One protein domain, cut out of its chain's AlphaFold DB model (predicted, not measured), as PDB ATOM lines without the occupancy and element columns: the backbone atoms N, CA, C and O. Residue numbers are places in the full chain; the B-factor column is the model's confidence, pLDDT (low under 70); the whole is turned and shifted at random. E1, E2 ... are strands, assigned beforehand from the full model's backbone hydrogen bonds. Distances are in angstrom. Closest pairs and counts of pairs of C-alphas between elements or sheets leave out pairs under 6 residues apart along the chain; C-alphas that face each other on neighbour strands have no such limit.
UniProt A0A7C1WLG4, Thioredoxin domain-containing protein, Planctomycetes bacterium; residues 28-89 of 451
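What this domain is: This is residues 28 to 89 of the 451 residues of the protein "Thioredoxin domain-containing protein" of Planctomycetes bacterium (UniProt A0A7C1WLG4). In a domain of little regular structure, a small hairpin, E1 and E2, lies away from a three-stranded sheet, E3 - E4 - E5, and the loop of residues 43 to 54 joins the two. The 62 printed residues include five named strands, E1 to E5 in order, and no named helix; both sheets are antiparallel. The class is all strand, with 23 residues in named elements. The whole is only just compact, close to loose, with a radius of gyration of the C-alphas of 12.5 A and spans of 36 by 28 by 17 A.

How they stand to each other: E1, residues 32 to 34, and E2, residues 40 to 42, form a hairpin, with N 33 and O 41 within hydrogen-bond range at 2.8 A. E3, residues 55 to 61, E4, residues 70 to 75, and E5, residues 81 to 84, form a meander of two hairpins, each strand the antiparallel neighbour of the one before. N 59 and O 72 are within hydrogen-bond range at 2.9 A, N 73 and O 82 at 2.8 A. E1 and E2 are apart from E3, E4 and E5.

Where its parts are: E1 begins at C-alpha 32 (191.875, 293.980, 375.325) and spans 6.4 A, E2 6.8 A, E3 17.5 A, E4 16.4 A. E5, 10.0 A, ends at C-alpha 84 (197.657, 289.087, 388.369).

The domain as a whole: The farthest C-alphas, Gly 37 and Ala 78, are 37.7 A apart. The printed part has no cut. The link E2 to E3 is long. Residue 78 has pLDDT under 70.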
ATOM      1  N   ARG A  28     183.582 284.793 380.689       90.19
ATOM      2  CA  ARG A  28     184.993 285.083 380.943       90.19
ATOM      3  C   ARG A  28     185.193 286.583 381.067       90.19
ATOM      4  O   ARG A  28     184.596 287.364 380.336       90.19
ATOM      5  N   ASN A  29     186.110 286.976 381.939       90.88
ATOM      6  CA  ASN A  29     186.662 288.319 381.875       90.88
ATOM      7  C   ASN A  29     187.379 288.539 380.539       90.88
ATOM      8  O   ASN A  29     188.036 287.630 380.027       90.88
ATOM      9  N   HIS A  30     187.310 289.769 380.032       91.75
ATOM     10  CA  HIS A  30     188.011 290.163 378.818       91.75
ATOM     11  C   HIS A  30     189.142 291.156 379.110       91.75
ATOM     12  O   HIS A  30     188.968 292.119 379.856       91.75
ATOM     13  N   THR A  31     190.296 290.929 378.489       91.12
ATOM     14  CA  THR A  31     191.448 291.830 378.436       91.12
ATOM     15  C   THR A  31     191.713 292.182 376.982       91.12
ATOM     16  O   THR A  31     191.953 291.305 376.152       91.12
ATOM     17  N   PHE A  32     191.697 293.474 376.677       93.56
ATOM     18  CA  PHE A  32     191.875 293.980 375.325       93.56
ATOM     19  C   PHE A  32     193.199 294.732 375.197       93.56
ATOM     20  O   PHE A  32     193.449 295.681 375.939       93.56
ATOM     21  N   LEU A  33     194.028 294.335 374.233       90.94
ATOM     22  CA  LEU A  33     195.254 295.039 373.870       90.94
ATOM     23  C   LEU A  33     194.941 296.093 372.807       90.94
ATOM     24  O   LEU A  33     194.420 295.766 371.740       90.94
ATOM     25  N   GLY A  34     195.276 297.353 373.081       91.19
ATOM     26  CA  GLY A  34     195.186 298.428 372.094       91.19
ATOM     27  C   GLY A  34     196.293 298.311 371.046       91.19
ATOM     28  O   GLY A  34     197.469 298.298 371.389       91.19
ATOM     29  N   ILE A  35     195.924 298.273 369.765       90.31
ATOM     30  CA  ILE A  35     196.856 298.144 368.624       90.31
ATOM     31  C   ILE A  35     196.882 299.412 367.747       90.31
ATOM     32  O   ILE A  35     197.127 299.369 366.537       90.31
ATOM     33  N   GLY A  36     196.564 300.556 368.357       85.38
ATOM     34  CA  GLY A  36     196.514 301.866 367.707       85.38
ATOM     35  C   GLY A  36     195.267 302.103 366.842       85.38
ATOM     36  O   GLY A  36     194.576 301.177 366.406       85.38
ATOM     37  N   GLY A  37     194.965 303.382 366.597       85.38
ATOM     38  CA  GLY A  37     193.833 303.801 365.760       85.38
ATOM     39  C   GLY A  37     192.461 303.408 366.317       85.38
ATOM     40  O   GLY A  37     191.584 303.046 365.543       85.38
ATOM     41  N   ALA A  38     192.294 303.425 367.647       86.88
ATOM     42  CA  ALA A  38     191.080 302.987 368.355       86.88
ATOM     43  C   ALA A  38     190.680 301.514 368.107       86.88
ATOM     44  O   ALA A  38     189.517 301.145 368.255       86.88
ATOM     45  N   ARG A  39     191.646 300.663 367.743       93.69
ATOM     46  CA  ARG A  39     191.446 299.223 367.550       93.69
ATOM     47  C   ARG A  39     192.000 298.434 368.726       93.69
ATOM     48  O   ARG A  39     193.028 298.798 369.302       93.69
ATOM     49  N   PHE A  40     191.344 297.316 369.001       96.31
ATOM     50  CA  PHE A  40     191.666 296.429 370.105       96.31
ATOM     51  C   PHE A  40     191.639 294.971 369.653       96.31
ATOM     52  O   PHE A  40     190.865 294.610 368.766       96.31
ATOM     53  N   VAL A  41     192.466 294.141 370.280       96.56
ATOM     54  CA  VAL A  41     192.466 292.683 370.112       96.56
ATOM     55  C   VAL A  41     192.223 292.041 371.471       96.56
ATOM     56  O   VAL A  41     192.816 292.460 372.463       96.56
ATOM     57  N   ASP A  42     191.344 291.040 371.523       95.75
ATOM     58  CA  ASP A  42     191.148 290.227 372.723       95.75
ATOM     59  C   ASP A  42     192.403 289.373 372.969       95.75
ATOM     60  O   ASP A  42     192.758 288.514 372.161       95.75
ATOM     61  N   VAL A  43     193.078 289.632 374.088       93.69
ATOM     62  CA  VAL A  43     194.273 288.907 374.540       93.69
ATOM     63  C   VAL A  43     194.031 288.176 375.862       93.69
ATOM     64  O   VAL A  43     194.978 287.716 376.492       93.69
ATOM     65  N   SER A  44     192.774 288.029 376.286       92.50
ATOM     66  CA  SER A  44     192.389 287.540 377.622       92.50
ATOM     67  C   SER A  44     193.022 286.196 377.966       92.50
ATOM     68  O   SER A  44     193.540 285.995 379.063       92.50
ATOM     69  N   ARG A  45     193.020 285.270 377.003       90.88
ATOM     70  CA  ARG A  45     193.593 283.934 377.188       90.88
ATOM     71  C   ARG A  45     195.122 283.948 377.214       90.88
ATOM     72  O   ARG A  45     195.716 283.120 377.895       90.88
ATOM     73  N   LEU A  46     195.749 284.876 376.488       90.00
ATOM     74  CA  LEU A  46     197.207 285.034 376.461       90.00
ATOM     75  C   LEU A  46     197.720 285.630 377.772       90.00
ATOM     76  O   LEU A  46     198.745 285.195 378.280       90.00
ATOM     77  N   THR A  47     196.986 286.585 378.345       87.88
ATOM     78  CA  THR A  47     197.323 287.189 379.641       87.88
ATOM     79  C   THR A  47     196.917 286.318 380.826       87.88
ATOM     80  O   THR A  47     197.254 286.642 381.960       87.88
ATOM     81  N   THR A  48     196.175 285.227 380.590       89.25
ATOM     82  CA  THR A  48     195.530 284.373 381.611       89.25
ATOM     83  C   THR A  48     194.540 285.108 382.523       89.25
ATOM     84  O   THR A  48     194.031 284.545 383.492       89.25
ATOM     85  N   ALA A  49     194.217 286.362 382.198       88.81
ATOM     86  CA  ALA A  49     193.302 287.209 382.953       88.81
ATOM     87  C   ALA A  49     191.833 287.018 382.516       88.81
ATOM     88  O   ALA A  49     191.011 287.923 382.649       88.81
ATOM     89  N   ASP A  50     191.482 285.824 382.030       91.31
ATOM     90  CA  ASP A  50     190.168 285.451 381.489       91.31
ATOM     91  C   ASP A  50     189.315 284.630 382.473       91.31
ATOM     92  O   ASP A  50     188.550 283.740 382.091       91.31
ATOM     93  N   SER A  51     189.451 284.923 383.770       89.50
ATOM     94  CA  SER A  51     188.713 284.253 384.847       89.50
ATOM     95  C   SER A  51     187.206 284.176 384.560       89.50
ATOM     96  O   SER A  51     186.569 285.192 384.314       89.50
ATOM     97  N   ILE A  52     186.638 282.976 384.719       88.94
ATOM     98  CA  ILE A  52     185.187 282.688 384.658       88.94
ATOM     99  C   ILE A  52     184.448 282.949 385.985       88.94
ATOM    100  O   ILE A  52     183.279 282.596 386.148       88.94
ATOM    101  N   GLY A  53     185.162 283.434 387.002       87.38
ATOM    102  CA  GLY A  53     184.565 283.813 388.279       87.38
ATOM    103  C   GLY A  53     183.746 285.095 388.154       87.38
ATOM    104  O   GLY A  53     184.072 285.956 387.347       87.38
ATOM    105  N   ASP A  54     182.741 285.265 389.015       88.12
ATOM    106  CA  ASP A  54     181.897 286.465 389.026       88.12
ATOM    107  C   ASP A  54     182.699 287.667 389.548       88.12
ATOM    108  O   ASP A  54     182.662 287.977 390.748       88.12
ATOM    109  N   GLY A  55     183.464 288.310 388.664       88.25
ATOM    110  CA  GLY A  55     184.210 289.532 388.936       88.25
ATOM    111  C   GLY A  55     183.279 290.637 389.425       88.25
ATOM    112  O   GLY A  55     182.177 290.821 388.913       88.25
ATOM    113  N   ARG A  56     183.695 291.347 390.472       88.19
ATOM    114  CA  ARG A  56     182.945 292.480 391.030       88.19
ATOM    115  C   ARG A  56     183.746 293.746 391.053       88.19
ATOM    116  O   ARG A  56     183.166 294.807 390.894       88.19
ATOM    117  N   SER A  57     185.042 293.633 391.263       90.50
ATOM    118  CA  SER A  57     185.897 294.795 391.274       90.50
ATOM    119  C   SER A  57     187.286 294.428 390.805       90.50
ATOM    120  O   SER A  57     187.732 293.289 390.978       90.50
ATOM    121  N   SER A  58     187.944 295.397 390.190       91.56
ATOM    122  CA  SER A  58     189.359 295.355 389.881       91.56
ATOM    123  C   SER A  58     190.026 296.598 390.457       91.56
ATOM    124  O   SER A  58     189.394 297.646 390.587       91.56
ATOM    125  N   ALA A  59     191.292 296.464 390.821       92.69
ATOM    126  CA  ALA A  59     192.156 297.571 391.189       92.69
ATOM    127  C   ALA A  59     193.498 297.368 390.493       92.69
ATOM    128  O   ALA A  59     194.002 296.246 390.445       92.69
ATOM    129  N   VAL A  60     194.047 298.451 389.951       92.62
ATOM    130  CA  VAL A  60     195.336 298.439 389.256       92.62
ATOM    131  C   VAL A  60     196.385 299.136 390.116       92.62
ATOM    132  O   VAL A  60     196.124 300.207 390.678       92.62
ATOM    133  N   CYS A  61     197.568 298.540 390.230       90.62
ATOM    134  CA  CYS A  61     198.736 299.162 390.849       90.62
ATOM    135  C   CYS A  61     200.026 298.525 390.333       90.62
ATOM    136  O   CYS A  61     200.017 297.355 389.987       90.62
ATOM    137  N   ASP A  62     201.133 299.258 390.347       90.81
ATOM    138  CA  ASP A  62     202.480 298.678 390.261       90.81
ATOM    139  C   ASP A  62     202.890 298.236 391.676       90.81
ATOM    140  O   ASP A  62     203.274 299.071 392.508       90.81
ATOM    141  N   TRP A  63     202.625 296.971 392.017       87.06
ATOM    142  CA  TRP A  63     202.728 296.478 393.394       87.06
ATOM    143  C   TRP A  63     204.181 296.299 393.837       87.06
ATOM    144  O   TRP A  63     204.504 296.602 394.986       87.06
ATOM    145  N   ASP A  64     205.041 295.796 392.952       85.69
ATOM    146  CA  ASP A  64     206.454 295.537 393.241       85.69
ATOM    147  C   ASP A  64     207.388 296.692 392.846       85.69
ATOM    148  O   ASP A  64     208.553 296.688 393.258       85.69
ATOM    149  N   GLY A  65     206.866 297.717 392.165       87.31
ATOM    150  CA  GLY A  65     207.599 298.937 391.843       87.31
ATOM    151  C   GLY A  65     208.526 298.766 390.648       87.31
ATOM    152  O   GLY A  65     209.568 299.423 390.588       87.31
ATOM    153  N   ASP A  66     208.191 297.870 389.722       87.56
ATOM    154  CA  ASP A  66     209.004 297.584 388.542       87.56
ATOM    155  C   ASP A  66     208.503 298.253 387.256       87.56
ATOM    156  O   ASP A  66     209.037 298.014 386.167       87.56
ATOM    157  N   GLY A  67     207.517 299.143 387.389       89.19
ATOM    158  CA  GLY A  67     206.960 299.907 386.287       89.19
ATOM    159  C   GLY A  67     205.969 299.122 385.441       89.19
ATOM    160  O   GLY A  67     205.595 299.593 384.366       89.19
ATOM    161  N   ARG A  68     205.524 297.940 385.882       90.31
ATOM    162  CA  ARG A  68     204.478 297.175 385.200       90.31
ATOM    163  C   ARG A  68     203.210 297.167 386.040       90.31
ATOM    164  O   ARG A  68     203.194 296.805 387.205       90.31
ATOM    165  N   ALA A  69     202.102 297.570 385.425       91.12
ATOM    166  CA  ALA A  69     200.819 297.591 386.110       91.12
ATOM    167  C   ALA A  69     200.313 296.163 386.386       91.12
ATOM    168  O   ALA A  69     200.074 295.399 385.445       91.12
ATOM    169  N   ASP A  70     200.091 295.848 387.660       92.25
ATOM    170  CA  ASP A  70     199.451 294.630 388.151       92.25
ATOM    171  C   ASP A  70     197.951 294.834 388.383       92.25
ATOM    172  O   ASP A  70     197.453 295.957 388.520       92.25
ATOM    173  N   ILE A  71     197.213 293.726 388.470       92.25
ATOM    174  CA  ILE A  71     195.759 293.743 388.641       92.25
ATOM    175  C   ILE A  71     195.358 292.888 389.840       92.25
ATOM    176  O   ILE A  71     195.581 291.678 389.874       92.25
ATOM    177  N   LEU A  72     194.653 293.488 390.796       92.44
ATOM    178  CA  LEU A  72     193.873 292.756 391.788       92.44
ATOM    179  C   LEU A  72     192.437 292.635 391.293       92.44
ATOM    180  O   LEU A  72     191.781 293.635 391.020       92.44
ATOM    181  N   LEU A  73     191.924 291.411 391.221       91.69
ATOM    182  CA  LEU A  73     190.541 291.113 390.877       91.69
ATOM    183  C   LEU A  73     189.835 290.500 392.082       91.69
ATOM    184  O   LEU A  73     190.212 289.430 392.566       91.69
ATOM    185  N   LYS A  74     188.748 291.132 392.519       91.12
ATOM    186  CA  LYS A  74     187.842 290.570 393.515       91.12
ATOM    187  C   LYS A  74     186.633 289.961 392.824       91.12
ATOM    188  O   LYS A  74     185.881 290.632 392.112       91.12
ATOM    189  N   SER A  75     186.391 288.696 393.123       87.75
ATOM    190  CA  SER A  75     185.228 287.940 392.683       87.75
ATOM    191  C   SER A  75     184.279 287.674 393.848       87.75
ATOM    192  O   SER A  75     184.647 287.666 395.025       87.75
ATOM    193  N   ARG A  76     183.007 287.465 393.522       81.75
ATOM    194  CA  ARG A  76     182.017 286.948 394.471       81.75
ATOM    195  C   ARG A  76     182.243 285.455 394.732       81.75
ATOM    196  O   ARG A  76     182.178 285.015 395.878       81.75
ATOM    197  N   THR A  77     182.496 284.692 393.671       75.06
ATOM    198  CA  THR A  77     182.780 283.255 393.737       75.06
ATOM    199  C   THR A  77     184.239 282.996 394.100       75.06
ATOM    200  O   THR A  77     185.095 283.860 393.922       75.06
ATOM    201  N   ALA A  78     184.521 281.813 394.650       69.56
ATOM    202  CA  ALA A  78     185.881 281.415 394.987       69.56
ATOM    203  C   ALA A  78     186.713 281.069 393.728       69.56
ATOM    204  O   ALA A  78     186.154 280.560 392.754       69.56
ATOM    205  N   PRO A  79     188.044 281.283 393.759       79.88
ATOM    206  CA  PRO A  79     188.763 282.141 394.706       79.88
ATOM    207  C   PRO A  79     188.287 283.601 394.620       79.88
ATOM    208  O   PRO A  79     188.045 284.125 393.535       79.88
ATOM    209  N   ARG A  80     188.096 284.231 395.788       82.56
ATOM    210  CA  ARG A  80     187.450 285.553 395.911       82.56
ATOM    211  C   ARG A  80     188.382 286.716 395.604       82.56
ATOM    212  O   ARG A  80     187.900 287.790 395.275       82.56
ATOM    213  N   LEU A  81     189.685 286.510 395.726       88.38
ATOM    214  CA  LEU A  81     190.706 287.481 395.373       88.38
ATOM    215  C   LEU A  81     191.703 286.778 394.458       88.38
ATOM    216  O   LEU A  81     192.107 285.649 394.738       88.38
ATOM    217  N   ARG A  82     192.053 287.427 393.356       89.88
ATOM    218  CA  ARG A  82     193.116 287.007 392.447       89.88
ATOM    219  C   ARG A  82     194.051 288.184 392.246       89.88
ATOM    220  O   ARG A  82     193.585 289.304 392.058       89.88
ATOM    221  N   PHE A  83     195.342 287.905 392.282       90.75
ATOM    222  CA  PHE A  83     196.385 288.863 391.961       90.75
ATOM    223  C   PHE A  83     197.040 288.419 390.656       90.75
ATOM    224  O   PHE A  83     197.536 287.297 390.569       90.75
ATOM    225  N   TYR A  84     196.981 289.272 389.642       90.88
ATOM    226  CA  TYR A  84     197.657 289.087 388.369       90.88
ATOM    227  C   TYR A  84     198.863 290.006 388.359       90.88
ATOM    228  O   TYR A  84     198.720 291.216 388.178       90.88
ATOM    229  N   ARG A  85     200.034 289.410 388.573       90.56
ATOM    230  CA  ARG A  85     201.302 290.106 388.425       90.56
ATOM    231  C   ARG A  85     201.664 290.195 386.952       90.56
ATOM    232  O   ARG A  85     201.612 289.190 386.240       90.56
ATOM    233  N   ASN A  86     202.058 291.372 386.501       89.81
ATOM    234  CA  ASN A  86     202.515 291.568 385.144       89.81
ATOM    235  C   ASN A  86     203.979 291.121 385.004       89.81
ATOM    236  O   ASN A  86     204.898 291.709 385.572       89.81
ATOM    237  N   ALA A  87     204.194 290.060 384.230       87.75
ATOM    238  CA  ALA A  87     205.499 289.433 384.025       87.75
ATOM    239  C   ALA A  87     206.056 289.646 382.606       87.75
ATOM    240  O   ALA A  87     206.864 288.848 382.139       87.75
ATOM    241  N   LEU A  88     205.605 290.683 381.891       85.88
ATOM    242  CA  LEU A  88     206.170 291.028 380.585       85.88
ATOM    243  C   LEU A  88     207.640 291.447 380.731       85.88
ATOM    244  O   LEU A  88     207.933 292.444 381.384       85.88
ATOM    245  N   GLU A  89     208.548 290.702 380.096       81.00
ATOM    246  CA  GLU A  89     209.994 290.967 380.144       81.00
ATOM    247  C   GLU A  89     210.367 292.288 379.448       81.00
ATOM    248  O   GLU A  89     211.192 293.046 379.950       81.00
TER     249      GLU A  89